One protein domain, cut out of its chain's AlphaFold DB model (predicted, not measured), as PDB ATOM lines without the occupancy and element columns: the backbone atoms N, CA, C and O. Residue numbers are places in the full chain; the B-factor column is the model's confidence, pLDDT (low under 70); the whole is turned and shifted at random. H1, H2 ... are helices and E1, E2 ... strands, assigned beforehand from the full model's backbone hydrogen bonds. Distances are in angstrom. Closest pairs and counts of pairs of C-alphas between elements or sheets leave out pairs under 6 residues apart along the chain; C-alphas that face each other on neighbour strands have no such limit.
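Overview. This is residues 5 to 127 of the 127 residues of an uncharacterized protein of Streptococcus equinus (UniProt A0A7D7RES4). A small parallel sheet of three strands forms the body, with the C-terminal helix H4 covering one face and the short helix H2 over the other, while the long helix H1 only grazes the sheet. Long loops reach out from this body, residues 28 to 47 near one end of the longest axis and residues 104 to 115 near the other, and residues 99 to 104, which include H3, stick out. The printed part has 123 residues, with four named helices and three named strands in the order E1 H1 E2 H2 E3 H3 H4; the sheet's order is E1 E2 E3. The class is mixed, helices and strands, with 50 residues, under half, in named elements. The whole is compact, with a radius of gyration of the C-alphas of 15.6 A and spans of 46 by 32 by 24 A.

Arrangement. Edge strand E1, residues 5 to 9, is parallel to inner strand E2, residues 48 to 55, at 21 degrees; N 6 and O 49 are within hydrogen-bond range at 2.9 A. E2 bends by 64 degrees at residue 51. Edge strand E3, residues 89 to 91, is parallel to E2 at 34 degrees, with N 90 and O 53 at 2.8 A. H1, residues 13 to 27, only grazes the sheet with its residues 15 to 22; E1, H1 and E2 make a strand-helix-strand unit, two parallel neighbour strands with a helix between, and its crossover is right-handed. H2, residues 65 to 68, joins E2 and E3 in a second such unit, also right-handed. H2 has a height over the sheet of 9.5 A and is only just over E2, with 3 of its 4 C-alphas. H1 and H2 are close but not clearly touching, the closest C-alphas, of Val 19 and Ser 66, being 7.9 A apart. H4, residues 116 to 126, is on the opposite face from H2, over E2 at a height of 10.3 A, and runs along the strands, at 18 degrees to E2 on the local plane; its closest C-alphas to E2 are those of Thr 126 and Val 51, 6.7 A apart. H3, residues 100 to 103, is not on the sheet. Every O i to N i+4 pair is within hydrogen-bond range in H4, and 10 of 11 in H1; H2 and H3 are too short for such a pair.

Along the chain. E1 begins at C-alpha 5 (29.690, -1.376, 15.368). H1 is 21.3 A long, E2 19.8 A and H4 15.6 A, ending at C-alpha 126 (31.491, -10.009, 15.395).

Size, cuts and confidence. The C-alphas farthest apart, of Asn 30 and Arg 112, are 46.7 A apart. The printed part has no cut. The links H1 to E2, H2 to E3 and H3 to H4 are long. Residues 97 to 116 have pLDDT under 70.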
ATOM      1  N   LYS A   5      30.295  -0.074  15.629       94.75
ATOM      2  CA  LYS A   5      29.690  -1.376  15.368       94.75
ATOM      3  C   LYS A   5      28.649  -1.661  16.443       94.75
ATOM      4  O   LYS A   5      28.946  -1.520  17.630       94.75
ATOM      5  N   ILE A   6      27.463  -2.104  16.045       95.12
ATOM      6  CA  ILE A   6      26.402  -2.493  16.973       95.12
ATOM      7  C   ILE A   6      25.733  -3.804  16.570       95.12
ATOM      8  O   ILE A   6      25.601  -4.132  15.389       95.12
ATOM      9  N   ALA A   7      25.268  -4.528  17.584       95.50
ATOM     10  CA  ALA A   7      24.435  -5.707  17.432       95.50
ATOM     11  C   ALA A   7      23.057  -5.443  18.046       95.50
ATOM     12  O   ALA A   7      22.958  -4.800  19.093       95.50
ATOM     13  N   ILE A   8      21.999  -5.943  17.408       96.25
ATOM     14  CA  ILE A   8      20.624  -5.830  17.910       96.25
ATOM     15  C   ILE A   8      20.193  -7.170  18.505       96.25
ATOM     16  O   ILE A   8      20.186  -8.179  17.807       96.25
ATOM     17  N   ALA A   9      19.771  -7.174  19.768       93.88
ATOM     18  CA  ALA A   9      19.095  -8.311  20.390       93.88
ATOM     19  C   ALA A   9      17.598  -7.992  20.526       93.88
ATOM     20  O   ALA A   9      17.208  -7.143  21.324       93.88
ATOM     21  N   GLY A  10      16.771  -8.657  19.722       94.19
ATOM     22  CA  GLY A  10      15.344  -8.380  19.581       94.19
ATOM     23  C   GLY A  10      15.070  -7.326  18.507       94.19
ATOM     24  O   GLY A  10      15.228  -6.123  18.719       94.19
ATOM     25  N   VAL A  11      14.581  -7.761  17.349       97.25
ATOM     26  CA  VAL A  11      14.290  -6.909  16.186       97.25
ATOM     27  C   VAL A  11      12.840  -6.414  16.263       97.25
ATOM     28  O   VAL A  11      12.023  -6.628  15.370       97.25
ATOM     29  N   GLY A  12      12.476  -5.789  17.386       95.94
ATOM     30  CA  GLY A  12      11.133  -5.257  17.660       95.94
ATOM     31  C   GLY A  12      10.857  -3.876  17.044       95.94
ATOM     32  O   GLY A  12      11.671  -3.335  16.297       95.94
ATOM     33  N   ASN A  13       9.737  -3.250  17.424       97.44
ATOM     34  CA  ASN A  13       9.396  -1.881  17.002       97.44
ATOM     35  C   ASN A  13      10.485  -0.850  17.355       97.44
ATOM     36  O   ASN A  13      10.750   0.048  16.561       97.44
ATOM     37  N   CYS A  14      11.147  -0.987  18.510       97.44
ATOM     38  CA  CYS A  14      12.261  -0.113  18.890       97.44
ATOM     39  C   CYS A  14      13.441  -0.245  17.919       97.44
ATOM     40  O   CYS A  14      13.949   0.766  17.442       97.44
ATOM     41  N   ALA A  15      13.828  -1.479  17.576       98.19
ATOM     42  CA  ALA A  15      14.859  -1.732  16.575       98.19
ATOM     43  C   ALA A  15      14.444  -1.180  15.205       98.19
ATOM     44  O   ALA A  15      15.249  -0.546  14.534       98.19
ATOM     45  N   SER A  16      13.174  -1.343  14.828       98.50
ATOM     46  CA  SER A  16      12.644  -0.807  13.575       98.50
ATOM     47  C   SER A  16      12.765   0.713  13.492       98.50
ATOM     48  O   SER A  16      13.355   1.225  12.543       98.50
ATOM     49  N   ASN A  17      12.302   1.439  14.513       97.75
ATOM     50  CA  ASN A  17      12.438   2.896  14.565       97.75
ATOM     51  C   ASN A  17      13.896   3.347  14.601       97.75
ATOM     52  O   ASN A  17      14.238   4.355  13.991       97.75
ATOM     53  N   PHE A  18      14.759   2.606  15.291       97.56
ATOM     54  CA  PHE A  18      16.172   2.935  15.376       97.56
ATOM     55  C   PHE A  18      16.876   2.789  14.024       97.56
ATOM     56  O   PHE A  18      17.485   3.748  13.557       97.56
ATOM     57  N   VAL A  19      16.730   1.640  13.353       97.94
ATOM     58  CA  VAL A  19      17.334   1.385  12.035       97.94
ATOM     59  C   VAL A  19      16.811   2.381  10.996       97.94
ATOM     60  O   VAL A  19      17.601   2.996  10.279       97.94
ATOM     61  N   GLN A  20      15.494   2.621  10.962       97.88
ATOM     62  CA  GLN A  20      14.902   3.648  10.098       97.88
ATOM     63  C   GLN A  20      15.409   5.055  10.431       97.88
ATOM     64  O   GLN A  20      15.635   5.854   9.524       97.88
ATOM     65  N   GLY A  21      15.595   5.363  11.717       96.62
ATOM     66  CA  GLY A  21      16.091   6.648  12.198       96.62
ATOM     67  C   GLY A  21      17.490   6.960  11.675       96.62
ATOM     68  O   GLY A  21      17.727   8.069  11.204       96.62
ATOM     69  N   ILE A  22      18.396   5.977  11.660       96.25
ATOM     70  CA  ILE A  22      19.736   6.157  11.081       96.25
ATOM     71  C   ILE A  22      19.641   6.568   9.608       96.25
ATOM     72  O   ILE A  22      20.256   7.554   9.203       96.25
ATOM     73  N   GLU A  23      18.828   5.869   8.815       96.75
ATOM     74  CA  GLU A  23      18.623   6.196   7.398       96.75
ATOM     75  C   GLU A  23      17.907   7.536   7.196       96.75
ATOM     76  O   GLU A  23      18.193   8.269   6.249       96.75
ATOM     77  N   TYR A  24      17.019   7.903   8.116       96.56
ATOM     78  CA  TYR A  24      16.366   9.204   8.123       96.56
ATOM     79  C   TYR A  24      17.380  10.346   8.322       96.56
ATOM     80  O   TYR A  24      17.405  11.280   7.520       96.56
ATOM     81  N   TYR A  25      18.276  10.256   9.312       96.19
ATOM     82  CA  TYR A  25      19.298  11.288   9.561       96.19
ATOM     83  C   TYR A  25      20.444  11.305   8.536       96.19
ATOM     84  O   TYR A  25      21.187  12.290   8.475       96.19
ATOM     85  N   LYS A  26      20.607  10.249   7.726       94.94
ATOM     86  CA  LYS A  26      21.531  10.240   6.575       94.94
ATOM     87  C   LYS A  26      21.047  11.122   5.421       94.94
ATOM     88  O   LYS A  26      21.874  11.604   4.655       94.94
ATOM     89  N   LYS A  27      19.733  11.346   5.295       94.62
ATOM     90  CA  LYS A  27      19.144  12.168   4.219       94.62
ATOM     91  C   LYS A  27      19.356  13.664   4.416       94.62
ATOM     92  O   LYS A  27      19.427  14.394   3.436       94.62
ATOM     93  N   ASP A  28      19.443  14.106   5.666       93.81
ATOM     94  CA  ASP A  28      19.729  15.491   6.023       93.81
ATOM     95  C   ASP A  28      20.697  15.528   7.209       93.81
ATOM     96  O   ASP A  28      20.346  15.199   8.349       93.81
ATOM     97  N   LEU A  29      21.932  15.948   6.929       90.44
ATOM     98  CA  LEU A  29      23.000  16.012   7.921       90.44
ATOM     99  C   LEU A  29      22.821  17.141   8.948       90.44
ATOM    100  O   LEU A  29      23.486  17.128   9.981       90.44
ATOM    101  N   ASN A  30      21.906  18.081   8.708       92.12
ATOM    102  CA  ASN A  30      21.584  19.150   9.651       92.12
ATOM    103  C   ASN A  30      20.397  18.793  10.558       92.12
ATOM    104  O   ASN A  30      20.182  19.438  11.585       92.12
ATOM    105  N   ASN A  31      19.639  17.747  10.222       94.25
ATOM    106  CA  ASN A  31      18.490  17.325  11.011       94.25
ATOM    107  C   ASN A  31      18.931  16.703  12.345       94.25
ATOM    108  O   ASN A  31      19.742  15.781  12.385       94.25
ATOM    109  N   SER A  32      18.383  17.191  13.451       94.81
ATOM    110  CA  SER A  32      18.650  16.679  14.801       94.81
ATOM    111  C   SER A  32      17.374  16.488  15.624       94.81
ATOM    112  O   SER A  32      17.443  16.287  16.834       94.81
ATOM    113  N   ILE A  33      16.200  16.522  14.982       95.31
ATOM    114  CA  ILE A  33      14.906  16.399  15.663       95.31
ATOM    115  C   ILE A  33      14.866  15.083  16.441       95.31
ATOM    116  O   ILE A  33      15.060  14.022  15.857       95.31
ATOM    117  N   GLY A  34      14.606  15.147  17.747       93.06
ATOM    118  CA  GLY A  34      14.523  13.973  18.624       93.06
ATOM    119  C   GLY A  34      15.868  13.425  19.116       93.06
ATOM    120  O   GLY A  34      15.872  12.538  19.966       93.06
ATOM    121  N   LEU A  35      17.001  13.957  18.647       94.81
ATOM    122  CA  LEU A  35      18.321  13.647  19.197       94.81
ATOM    123  C   LEU A  35      18.660  14.658  20.293       94.81
ATOM    124  O   LEU A  35      18.596  15.862  20.061       94.81
ATOM    125  N   VAL A  36      19.087  14.184  21.467       95.12
ATOM    126  CA  VAL A  36      19.654  15.076  22.501       95.12
ATOM    127  C   VAL A  36      20.928  15.736  21.964       95.12
ATOM    128  O   VAL A  36      21.099  16.950  22.045       95.12
ATOM    129  N   HIS A  37      21.793  14.930  21.342       93.50
ATOM    130  CA  HIS A  37      22.957  15.385  20.597       93.50
ATOM    131  C   HIS A  37      23.053  14.605  19.290       93.50
ATOM    132  O   HIS A  37      23.053  13.376  19.303       93.50
ATOM    133  N   ARG A  38      23.183  15.306  18.159       93.12
ATOM    134  CA  ARG A  38      23.457  14.649  16.872       93.12
ATOM    135  C   ARG A  38      24.848  14.013  16.837       93.12
ATOM    136  O   ARG A  38      25.029  12.928  16.288       93.12
ATOM    137  N   ARG A  39      25.818  14.710  17.427       93.75
ATOM    138  CA  ARG A  39      27.202  14.270  17.546       93.75
ATOM    139  C   ARG A  39      27.587  14.183  19.014       93.75
ATOM    140  O   ARG A  39      27.432  15.158  19.745       93.75
ATOM    141  N   LEU A  40      28.128  13.038  19.417       93.25
ATOM    142  CA  LEU A  40      28.688  12.813  20.744       93.25
ATOM    143  C   LEU A  40      30.203  12.625  20.617       93.25
ATOM    144  O   LEU A  40      30.691  11.604  20.130       93.25
ATOM    145  N   GLY A  41      30.966  13.648  21.009       92.56
ATOM    146  CA  GLY A  41      32.409  13.686  20.775       92.56
ATOM    147  C   GLY A  41      32.734  13.633  19.279       92.56
ATOM    148  O   GLY A  41      32.357  14.526  18.524       92.56
ATOM    149  N   LYS A  42      33.432  12.577  18.845       92.50
ATOM    150  CA  LYS A  42      33.809  12.370  17.436       92.50
ATOM    151  C   LYS A  42      32.793  11.567  16.615       92.50
ATOM    152  O   LYS A  42      33.045  11.359  15.434       92.50
ATOM    153  N   TYR A  43      31.705  11.104  17.230       95.00
ATOM    154  CA  TYR A  43      30.746  10.196  16.605       95.00
ATOM    155  C   TYR A  43      29.463  10.923  16.227       95.00
ATOM    156  O   TYR A  43      28.809  11.504  17.092       95.00
ATOM    157  N   ASP A  44      29.101  10.886  14.951       94.56
ATOM    158  CA  ASP A  44      27.780  11.280  14.467       94.56
ATOM    159  C   ASP A  44      26.818  10.081  14.515       94.56
ATOM    160  O   ASP A  44      27.239   8.927  14.455       94.56
ATOM    161  N   ILE A  45      25.511  10.334  14.570       94.06
ATOM    162  CA  ILE A  45      24.492   9.277  14.469       94.06
ATOM    163  C   ILE A  45      24.666   8.399  13.211       94.06
ATOM    164  O   ILE A  45      24.373   7.205  13.228       94.06
ATOM    165  N   THR A  46      25.207   8.963  12.126       93.44
ATOM    166  CA  THR A  46      25.490   8.251  10.867       93.44
ATOM    167  C   THR A  46      26.754   7.375  10.902       93.44
ATOM    168  O   THR A  46      27.030   6.638   9.948       93.44
ATOM    169  N   ASP A  47      27.512   7.390  12.005       95.62
ATOM    170  CA  ASP A  47      28.664   6.506  12.222       95.62
ATOM    171  C   ASP A  47      28.286   5.113  12.729       95.62
ATOM    172  O   ASP A  47      29.160   4.259  12.888       95.62
ATOM    173  N   ILE A  48      26.998   4.862  12.945       96.06
ATOM    174  CA  ILE A  48      26.482   3.564  13.366       96.06
ATOM    175  C   ILE A  48      26.533   2.561  12.208       96.06
ATOM    176  O   ILE A  48      26.074   2.832  11.097       96.06
ATOM    177  N   GLU A  49      27.088   1.388  12.500       95.81
ATOM    178  CA  GLU A  49      27.205   0.251  11.595       95.81
ATOM    179  C   GLU A  49      26.581  -0.983  12.257       95.81
ATOM    180  O   GLU A  49      27.041  -1.446  13.303       95.81
ATOM    181  N   PHE A  50      25.521  -1.519  11.655       96.81
ATOM    182  CA  PHE A  50      24.924  -2.773  12.107       96.81
ATOM    183  C   PHE A  50      25.806  -3.932  11.656       96.81
ATOM    184  O   PHE A  50      26.088  -4.059  10.468       96.81
ATOM    185  N   VAL A  51      26.232  -4.774  12.596       96.31
ATOM    186  CA  VAL A  51      27.116  -5.917  12.309       96.31
ATOM    187  C   VAL A  51      26.502  -7.265  12.674       96.31
ATOM    188  O   VAL A  51      26.939  -8.291  12.165       96.31
ATOM    189  N   ALA A  52      25.473  -7.276  13.522       96.00
ATOM    190  CA  ALA A  52      24.699  -8.471  13.839       96.00
ATOM    191  C   ALA A  52      23.283  -8.109  14.299       96.00
ATOM    192  O   ALA A  52      23.030  -7.025  14.832       96.00
ATOM    193  N   ALA A  53      22.354  -9.041  14.132       96.75
ATOM    194  CA  ALA A  53      21.008  -8.932  14.664       96.75
ATOM    195  C   ALA A  53      20.493 -10.311  15.067       96.75
ATOM    196  O   ALA A  53      20.784 -11.304  14.405       96.75
ATOM    197  N   PHE A  54      19.709 -10.363  16.137       94.00
ATOM    198  CA  PHE A  54      19.181 -11.600  16.688       94.00
ATOM    199  C   PHE A  54      17.710 -11.448  17.046       94.00
ATOM    200  O   PHE A  54      17.309 -10.458  17.657       94.00
ATOM    201  N   ASP A  55      16.905 -12.444  16.700       92.81
ATOM    202  CA  ASP A  55      15.498 -12.533  17.091       92.81
ATOM    203  C   ASP A  55      15.104 -14.009  17.269       92.81
ATOM    204  O   ASP A  55      15.876 -14.928  16.987       92.81
ATOM    205  N   ILE A  56      13.899 -14.251  17.771       89.62
ATOM    206  CA  ILE A  56      13.335 -15.592  17.961       89.62
ATOM    207  C   ILE A  56      12.116 -15.837  17.060       89.62
ATOM    208  O   ILE A  56      11.694 -16.982  16.882       89.62
ATOM    209  N   SER A  57      11.561 -14.775  16.468       88.50
ATOM    210  CA  SER A  57      10.422 -14.833  15.561       88.50
ATOM    211  C   SER A  57      10.786 -15.510  14.241       88.50
ATOM    212  O   SER A  57      11.676 -15.050  13.523       88.50
ATOM    213  N   LYS A  58      10.013 -16.532  13.846       88.50
ATOM    214  CA  LYS A  58      10.114 -17.182  12.522       88.50
ATOM    215  C   LYS A  58      10.029 -16.219  11.352       88.50
ATOM    216  O   LYS A  58      10.559 -16.515  10.295       88.50
ATOM    217  N   THR A  59       9.281 -15.131  11.505       91.88
ATOM    218  CA  THR A  59       9.099 -14.170  10.417       91.88
ATOM    219  C   THR A  59      10.380 -13.394  10.150       91.88
ATOM    220  O   THR A  59      10.575 -12.973   9.021       91.88
ATOM    221  N   LYS A  60      11.234 -13.211  11.164       94.75
ATOM    222  CA  LYS A  60      12.406 -12.328  11.129       94.75
ATOM    223  C   LYS A  60      13.714 -13.096  10.975       94.75
ATOM    224  O   LYS A  60      14.598 -12.632  10.272       94.75
ATOM    225  N   VAL A  61      13.843 -14.250  11.629       93.81
ATOM    226  CA  VAL A  61      15.052 -15.083  11.551       93.81
ATOM    227  C   VAL A  61      15.305 -15.523  10.106       93.81
ATOM    228  O   VAL A  61      14.412 -16.064   9.460       93.81
ATOM    229  N   GLY A  62      16.537 -15.335   9.630       95.88
ATOM    230  CA  GLY A  62      16.982 -15.660   8.271       95.88
ATOM    231  C   GLY A  62      16.833 -14.521   7.260       95.88
ATOM    232  O   GLY A  62      17.302 -14.649   6.133       95.88
ATOM    233  N   GLU A  63      16.224 -13.407   7.654       98.00
ATOM    234  CA  GLU A  63      16.005 -12.245   6.792       98.00
ATOM    235  C   GLU A  63      17.112 -11.208   6.961       98.00
ATOM    236  O   GLU A  63      17.763 -11.151   8.005       98.00
ATOM    237  N   ASP A  64      17.292 -10.346   5.960       98.62
ATOM    238  CA  ASP A  64      18.114  -9.149   6.133       98.62
ATOM    239  C   ASP A  64      17.474  -8.228   7.177       98.62
ATOM    240  O   ASP A  64      16.250  -8.078   7.232       98.62
ATOM    241  N   LEU A  65      18.296  -7.576   7.996       98.56
ATOM    242  CA  LEU A  65      17.840  -6.609   8.983       98.56
ATOM    243  C   LEU A  65      17.006  -5.492   8.336       98.56
ATOM    244  O   LEU A  65      16.055  -5.036   8.968       98.56
ATOM    245  N   SER A  66      17.300  -5.092   7.090       98.38
ATOM    246  CA  SER A  66      16.504  -4.102   6.351       98.38
ATOM    247  C   SER A  66      15.049  -4.525   6.155       98.38
ATOM    248  O   SER A  66      14.169  -3.671   6.148       98.38
ATOM    249  N   ASP A  67      14.788  -5.827   6.037       98.31
ATOM    250  CA  ASP A  67      13.452  -6.377   5.804       98.31
ATOM    251  C   ASP A  67      12.797  -6.805   7.123       98.31
ATOM    252  O   ASP A  67      11.624  -6.520   7.380       98.31
ATOM    253  N   ALA A  68      13.566  -7.446   8.007       98.06
ATOM    254  CA  ALA A  68      13.097  -7.980   9.282       98.06
ATOM    255  C   ALA A  68      12.456  -6.916  10.187       98.06
ATOM    256  O   ALA A  68      11.485  -7.205  10.892       98.06
ATOM    257  N   ILE A  69      12.954  -5.676  10.149       98.38
ATOM    258  CA  ILE A  69      12.402  -4.560  10.928       98.38
ATOM    259  C   ILE A  69      10.961  -4.194  10.550       98.38
ATOM    260  O   ILE A  69      10.266  -3.584  11.368       98.38
ATOM    261  N   PHE A  70      10.497  -4.577   9.361       97.94
ATOM    262  CA  PHE A  70       9.134  -4.335   8.885       97.94
ATOM    263  C   PHE A  70       8.225  -5.555   9.029       97.94
ATOM    264  O   PHE A  70       7.025  -5.470   8.772       97.94
ATOM    265  N   LYS A  71       8.767  -6.704   9.445       95.94
ATOM    266  CA  LYS A  71       7.988  -7.932   9.568       95.94
ATOM    267  C   LYS A  71       7.212  -7.988  10.878       95.94
ATOM    268  O   LYS A  71       7.702  -7.622  11.949       95.94
ATOM    269  N   TYR A  72       6.003  -8.537  10.787       91.62
ATOM    270  CA  TYR A  72       5.136  -8.814  11.931       91.62
ATOM    271  C   TYR A  72       5.902  -9.547  13.057       91.62
ATOM    272  O   TYR A  72       6.700 -10.442  12.749       91.62
ATOM    273  N   PRO A  73       5.689  -9.210  14.346       91.25
ATOM    274  CA  PRO A  73       4.663  -8.302  14.878       91.25
ATOM    275  C   PRO A  73       5.036  -6.814  14.880       91.25
ATOM    276  O   PRO A  73       4.333  -6.022  15.504       91.25
ATOM    277  N   ASN A  74       6.115  -6.404  14.202       95.38
ATOM    278  CA  ASN A  74       6.404  -4.976  14.092       95.38
ATOM    279  C   ASN A  74       5.298  -4.281  13.289       95.38
ATOM    280  O   ASN A  74       4.831  -4.790  12.273       95.38
ATOM    281  N   ASN A  75       4.880  -3.118  13.776       95.75
ATOM    282  CA  ASN A  75       3.778  -2.327  13.227       95.75
ATOM    283  C   ASN A  75       4.020  -0.818  13.379       95.75
ATOM    284  O   ASN A  75       3.083  -0.020  13.338       95.75
ATOM    285  N   THR A  76       5.271  -0.422  13.611       96.12
ATOM    286  CA  THR A  76       5.621   0.988  13.731       96.12
ATOM    287  C   THR A  76       5.514   1.716  12.390       96.12
ATOM    288  O   THR A  76       5.507   1.102  11.322       96.12
ATOM    289  N   LYS A  77       5.410   3.047  12.443       96.62
ATOM    290  CA  LYS A  77       5.278   3.882  11.248       96.62
ATOM    291  C   LYS A  77       6.546   3.775  10.402       96.62
ATOM    292  O   LYS A  77       7.651   3.897  10.921       96.62
ATOM    293  N   ILE A  78       6.373   3.628   9.091       96.62
ATOM    294  CA  ILE A  78       7.487   3.702   8.146       96.62
ATOM    295  C   ILE A  78       7.829   5.178   7.927       96.62
ATOM    296  O   ILE A  78       7.036   5.928   7.355       96.62
ATOM    297  N   VAL A  79       8.987   5.609   8.424       95.31
ATOM    298  CA  VAL A  79       9.475   6.999   8.328       95.31
ATOM    299  C   VAL A  79      10.637   7.142   7.351       95.31
ATOM    300  O   VAL A  79      10.870   8.224   6.812       95.31
ATOM    301  N   SER A  80      11.354   6.051   7.084       96.06
ATOM    302  CA  SER A  80      12.396   6.004   6.066       96.06
ATOM    303  C   SER A  80      12.495   4.604   5.457       96.06
ATOM    304  O   SER A  80      12.492   3.636   6.215       96.06
ATOM    305  N   PRO A  81      12.638   4.465   4.123       95.56
ATOM    306  CA  PRO A  81      13.157   3.233   3.543       95.56
ATOM    307  C   PRO A  81      14.550   2.938   4.104       95.56
ATOM    308  O   PRO A  81      15.302   3.862   4.435       95.56
ATOM    309  N   VAL A  82      14.874   1.651   4.171       97.88
ATOM    310  CA  VAL A  82      16.170   1.154   4.631       97.88
ATOM    311  C   VAL A  82      16.785   0.339   3.495       97.88
ATOM    312  O   VAL A  82      16.140  -0.600   3.025       97.88
ATOM    313  N   PRO A  83      17.977   0.707   2.991       97.44
ATOM    314  CA  PRO A  83      18.659  -0.092   1.985       97.44
ATOM    315  C   PRO A  83      19.094  -1.429   2.589       97.44
ATOM    316  O   PRO A  83      19.218  -1.554   3.807       97.44
ATOM    317  N   LYS A  84      19.370  -2.417   1.736       97.88
ATOM    318  CA  LYS A  84      19.863  -3.723   2.182       97.88
ATOM    319  C   LYS A  84      21.107  -3.557   3.058       97.88
ATOM    320  O   LYS A  84      22.079  -2.935   2.625       97.88
ATOM    321  N   LEU A  85      21.072  -4.114   4.266       97.69
ATOM    322  CA  LEU A  85      22.148  -3.950   5.245       97.69
ATOM    323  C   LEU A  85      23.172  -5.086   5.180       97.69
ATOM    324  O   LEU A  85      24.282  -4.930   5.677       97.69
ATOM    325  N   ASN A  86      22.828  -6.206   4.537       97.94
ATOM    326  CA  ASN A  86      23.608  -7.446   4.507       97.94
ATOM    327  C   ASN A  86      23.889  -8.002   5.914       97.94
ATOM    328  O   ASN A  86      24.898  -8.666   6.141       97.94
ATOM    329  N   VAL A  87      22.975  -7.742   6.851       97.50
ATOM    330  CA  VAL A  87      23.011  -8.256   8.224       97.50
ATOM    331  C   VAL A  87      21.862  -9.234   8.365       97.50
ATOM    332  O   VAL A  87      20.711  -8.819   8.470       97.50
ATOM    333  N   ILE A  88      22.161 -10.528   8.347       97.62
ATOM    334  CA  ILE A  88      21.132 -11.554   8.514       97.62
ATOM    335  C   ILE A  88      20.729 -11.631   9.984       97.62
ATOM    336  O   ILE A  88      21.581 -11.722  10.866       97.62
ATOM    337  N   VAL A  89      19.424 -11.609  10.247       96.69
ATOM    338  CA  VAL A  89      18.883 -11.820  11.587       96.69
ATOM    339  C   VAL A  89      19.045 -13.287  11.956       96.69
ATOM    340  O   VAL A  89      18.398 -14.176  11.398       96.69
ATOM    341  N   GLU A  90      19.905 -13.551  12.925       93.12
ATOM    342  CA  GLU A  90      20.165 -14.890  13.420       93.12
ATOM    343  C   GLU A  90      19.187 -15.287  14.527       93.12
ATOM    344  O   GLU A  90      18.582 -14.457  15.212       93.12
ATOM    345  N   LYS A  91      19.032 -16.596  14.731       89.31
ATOM    346  CA  LYS A  91      18.200 -17.107  15.816       89.31
ATOM    347  C   LYS A  91      18.910 -16.931  17.162       89.31
ATOM    348  O   LYS A  91      19.962 -17.524  17.383       89.31
ATOM    349  N   GLY A  92      18.302 -16.184  18.079       87.69
ATOM    350  CA  GLY A  92      18.751 -16.096  19.474       87.69
ATOM    351  C   GLY A  92      18.290 -17.282  20.343       87.69
ATOM    352  O   GLY A  92      17.383 -18.028  19.950       87.69
ATOM    353  N   PRO A  93      18.880 -17.473  21.540       85.69
ATOM    354  CA  PRO A  93      18.384 -18.446  22.510       85.69
ATOM    355  C   PRO A  93      16.986 -18.046  23.008       85.69
ATOM    356  O   PRO A  93      16.740 -16.894  23.364       85.69
ATOM    357  N   VAL A  94      16.065 -19.011  23.043       80.12
ATOM    358  CA  VAL A  94      14.713 -18.814  23.587       80.12
ATOM    359  C   VAL A  94      14.800 -19.058  25.094       80.12
ATOM    360  O   VAL A  94      14.674 -20.195  25.539       80.12
ATOM    361  N   LEU A  95      15.142 -18.003  25.841       82.88
ATOM    362  CA  LEU A  95      15.231 -18.001  27.307       82.88
ATOM    363  C   LEU A  95      13.839 -17.734  27.922       82.88
ATOM    364  O   LEU A  95      12.850 -18.344  27.527       82.88
ATOM    365  N   ASP A  96      13.743 -16.794  28.856       78.94
ATOM    366  CA  ASP A  96      12.533 -16.361  29.568       78.94
ATOM    367  C   ASP A  96      11.646 -15.378  28.777       78.94
ATOM    368  O   ASP A  96      10.578 -14.982  29.238       78.94
ATOM    369  N   VAL A  97      12.061 -15.002  27.564       68.19
ATOM    370  CA  VAL A  97      11.344 -14.054  26.688       68.19
ATOM    371  C   VAL A  97       9.980 -14.597  26.233       68.19
ATOM    372  O   VAL A  97       9.096 -13.835  25.843       68.19
ATOM    373  N   TRP A  98       9.790 -15.916  26.267       69.00
ATOM    374  CA  TRP A  98       8.547 -16.555  25.857       69.00
ATOM    375  C   TRP A  98       7.594 -16.782  27.036       69.00
ATOM    376  O   TRP A  98       7.962 -17.376  28.045       69.00
ATOM    377  N   ASN A  99       6.333 -16.377  26.867       67.81
ATOM    378  CA  ASN A  99       5.220 -16.801  27.713       67.81
ATOM    379  C   ASN A  99       3.963 -17.028  26.858       67.81
ATOM    380  O   ASN A  99       3.925 -16.643  25.687       67.81
ATOM    381  N   GLU A 100       2.926 -17.621  27.448       65.75
ATOM    382  CA  GLU A 100       1.671 -17.951  26.756       65.75
ATOM    383  C   GLU A 100       1.035 -16.743  26.048       65.75
ATOM    384  O   GLU A 100       0.521 -16.883  24.946       65.75
ATOM    385  N   LYS A 101       1.157 -15.532  26.609       66.50
ATOM    386  CA  LYS A 101       0.617 -14.300  26.002       66.50
ATOM    387  C   LYS A 101       1.398 -13.849  24.765       66.50
ATOM    388  O   LYS A 101       0.851 -13.151  23.917       66.50
ATOM    389  N   PHE A 102       2.672 -14.225  24.654       68.00
ATOM    390  CA  PHE A 102       3.504 -13.955  23.479       68.00
ATOM    391  C   PHE A 102       3.448 -15.073  22.432       68.00
ATOM    392  O   PHE A 102       3.899 -14.861  21.304       68.00
ATOM    393  N   ALA A 103       2.890 -16.240  22.769       67.38
ATOM    394  CA  ALA A 103       2.800 -17.383  21.864       67.38
ATOM    395  C   ALA A 103       1.985 -17.066  20.598       67.38
ATOM    396  O   ALA A 103       2.381 -17.468  19.504       67.38
ATOM    397  N   ASP A 104       0.922 -16.270  20.729       63.38
ATOM    398  CA  ASP A 104       0.059 -15.881  19.606       63.38
ATOM    399  C   ASP A 104       0.771 -14.966  18.596       63.38
ATOM    400  O   ASP A 104       0.500 -15.012  17.395       63.38
ATOM    401  N   PHE A 105       1.732 -14.165  19.067       60.72
ATOM    402  CA  PHE A 105       2.492 -13.218  18.244       60.72
ATOM    403  C   PHE A 105       3.750 -13.836  17.627       60.72
ATOM    404  O   PHE A 105       4.235 -13.371  16.593       60.72
ATOM    405  N   LEU A 106       4.293 -14.878  18.258       63.28
ATOM    406  CA  LEU A 106       5.561 -15.486  17.889       63.28
ATOM    407  C   LEU A 106       5.340 -16.930  17.447       63.28
ATOM    408  O   LEU A 106       5.332 -17.868  18.241       63.28
ATOM    409  N   LYS A 107       5.271 -17.146  16.131       62.66
ATOM    410  CA  LYS A 107       5.532 -18.485  15.595       62.66
ATOM    411  C   LYS A 107       7.026 -18.761  15.805       62.66
ATOM    412  O   LYS A 107       7.860 -18.084  15.210       62.66
ATOM    413  N   PHE A 108       7.380 -19.781  16.587       62.50
ATOM    414  CA  PHE A 108       8.777 -20.194  16.793       62.50
ATOM    415  C   PHE A 108       9.192 -21.323  15.875       62.50
ATOM    416  O   PHE A 108       8.447 -22.284  15.682       62.50
ATOM    417  N   GLN A 109      10.412 -21.263  15.353       50.50
ATOM    418  CA  GLN A 109      11.049 -22.420  14.747       50.50
ATOM    419  C   GLN A 109      11.708 -23.190  15.870       50.50
ATOM    420  O   GLN A 109      12.681 -22.714  16.447       50.50
ATOM    421  N   ILE A 110      11.207 -24.386  16.172       51.50
ATOM    422  CA  ILE A 110      11.929 -25.360  16.995       51.50
ATOM    423  C   ILE A 110      13.052 -25.949  16.122       51.50
ATOM    424  O   ILE A 110      13.078 -27.123  15.788       51.50
ATOM    425  N   LEU A 111      13.954 -25.095  15.646       47.72
ATOM    426  CA  LEU A 111      15.292 -25.510  15.251       47.72
ATOM    427  C   LEU A 111      16.146 -25.522  16.514       47.72
ATOM    428  O   LEU A 111      15.926 -24.666  17.377       47.72
ATOM    429  N   ARG A 112      17.057 -26.499  16.615       50.00
ATOM    430  CA  ARG A 112      17.983 -26.734  17.740       50.00
ATOM    431  C   ARG A 112      18.267 -25.466  18.542       50.00
ATOM    432  O   ARG A 112      18.607 -24.430  17.976       50.00
ATOM    433  N   HIS A 113      18.103 -25.577  19.856       54.78
ATOM    434  CA  HIS A 113      18.513 -24.558  20.811       54.78
ATOM    435  C   HIS A 113      19.965 -24.172  20.485       54.78
ATOM    436  O   HIS A 113      20.855 -25.008  20.630       54.78
ATOM    437  N   LEU A 114      20.196 -22.954  19.986       55.25
ATOM    438  CA  LEU A 114      21.537 -22.379  20.031       55.25
ATOM    439  C   LEU A 114      21.842 -22.240  21.517       55.25
ATOM    440  O   LEU A 114      21.101 -21.581  22.252       55.25
ATOM    441  N   MET A 115      22.872 -22.941  21.977       64.06
ATOM    442  CA  MET A 115      23.278 -22.856  23.373       64.06
ATOM    443  C   MET A 115      23.764 -21.424  23.618       64.06
ATOM    444  O   MET A 115      24.478 -20.868  22.787       64.06
ATOM    445  N   LEU A 116      23.421 -20.819  24.761       68.88
ATOM    446  CA  LEU A 116      23.829 -19.446  25.117       68.88
ATOM    447  C   LEU A 116      25.335 -19.200  24.888       68.88
ATOM    448  O   LEU A 116      25.745 -18.118  24.481       68.88
ATOM    449  N   LYS A 117      26.156 -20.237  25.081       72.50
ATOM    450  CA  LYS A 117      27.594 -20.224  24.806       72.50
ATOM    451  C   LYS A 117      27.930 -19.942  23.334       72.50
ATOM    452  O   LYS A 117      28.806 -19.131  23.073       72.50
ATOM    453  N   GLU A 118      27.236 -20.564  22.386       73.25
ATOM    454  CA  GLU A 118      27.450 -20.358  20.944       73.25
ATOM    455  C   GLU A 118      27.047 -18.941  20.517       73.25
ATOM    456  O   GLU A 118      27.748 -18.309  19.733       73.25
ATOM    457  N   TYR A 119      25.956 -18.414  21.084       77.31
ATOM    458  CA  TYR A 119      25.528 -17.026  20.884       77.31
ATOM    459  C   TYR A 119      26.586 -16.025  21.372       77.31
ATOM    460  O   TYR A 119      26.949 -15.094  20.654       77.31
ATOM    461  N   LEU A 120      27.123 -16.240  22.577       77.75
ATOM    462  CA  LEU A 120      28.158 -15.378  23.149       77.75
ATOM    463  C   LEU A 120      29.481 -15.465  22.378       77.75
ATOM    464  O   LEU A 120      30.121 -14.441  22.167       77.75
ATOM    465  N   GLU A 121      29.888 -16.656  21.936       82.94
ATOM    466  CA  GLU A 121      31.081 -16.813  21.094       82.94
ATOM    467  C   GLU A 121      30.916 -16.125  19.737       82.94
ATOM    468  O   GLU A 121      31.841 -15.467  19.271       82.94
ATOM    469  N   LYS A 122      29.724 -16.186  19.134       76.19
ATOM    470  CA  LYS A 122      29.435 -15.429  17.912       76.19
ATOM    471  C   LYS A 122      29.525 -13.928  18.128       76.19
ATOM    472  O   LYS A 122      30.213 -13.266  17.360       76.19
ATOM    473  N   LEU A 123      28.914 -13.401  19.193       79.50
ATOM    474  CA  LEU A 123      29.037 -11.982  19.527       79.50
ATOM    475  C   LEU A 123      30.506 -11.563  19.650       79.50
ATOM    476  O   LEU A 123      30.884 -10.538  19.097       79.50
ATOM    477  N   LYS A 124      31.355 -12.372  20.297       83.25
ATOM    478  CA  LYS A 124      32.799 -12.091  20.385       83.25
ATOM    479  C   LYS A 124      33.513 -12.100  19.032       83.25
ATOM    480  O   LYS A 124      34.511 -11.414  18.898       83.25
ATOM    481  N   GLN A 125      33.057 -12.885  18.057       79.44
ATOM    482  CA  GLN A 125      33.651 -12.918  16.713       79.44
ATOM    483  C   GLN A 125      33.202 -11.736  15.842       79.44
ATOM    484  O   GLN A 125      33.890 -11.376  14.890       79.44
ATOM    485  N   THR A 126      32.043 -11.147  16.140       77.56
ATOM    486  CA  THR A 126      31.491 -10.009  15.395       77.56
ATOM    487  C   THR A 126      32.210  -8.685  15.706       77.56
ATOM    488  O   THR A 126      32.271  -7.800  14.841       77.56
ATOM    489  N   PHE A 127      32.751  -8.535  16.920       80.56
ATOM    490  CA  PHE A 127      33.380  -7.304  17.420       80.56
ATOM    491  C   PHE A 127      34.893  -7.434  17.558       80.56
ATOM    492  O   PHE A 127      35.573  -6.505  17.062       80.56
TER     493      PHE A 127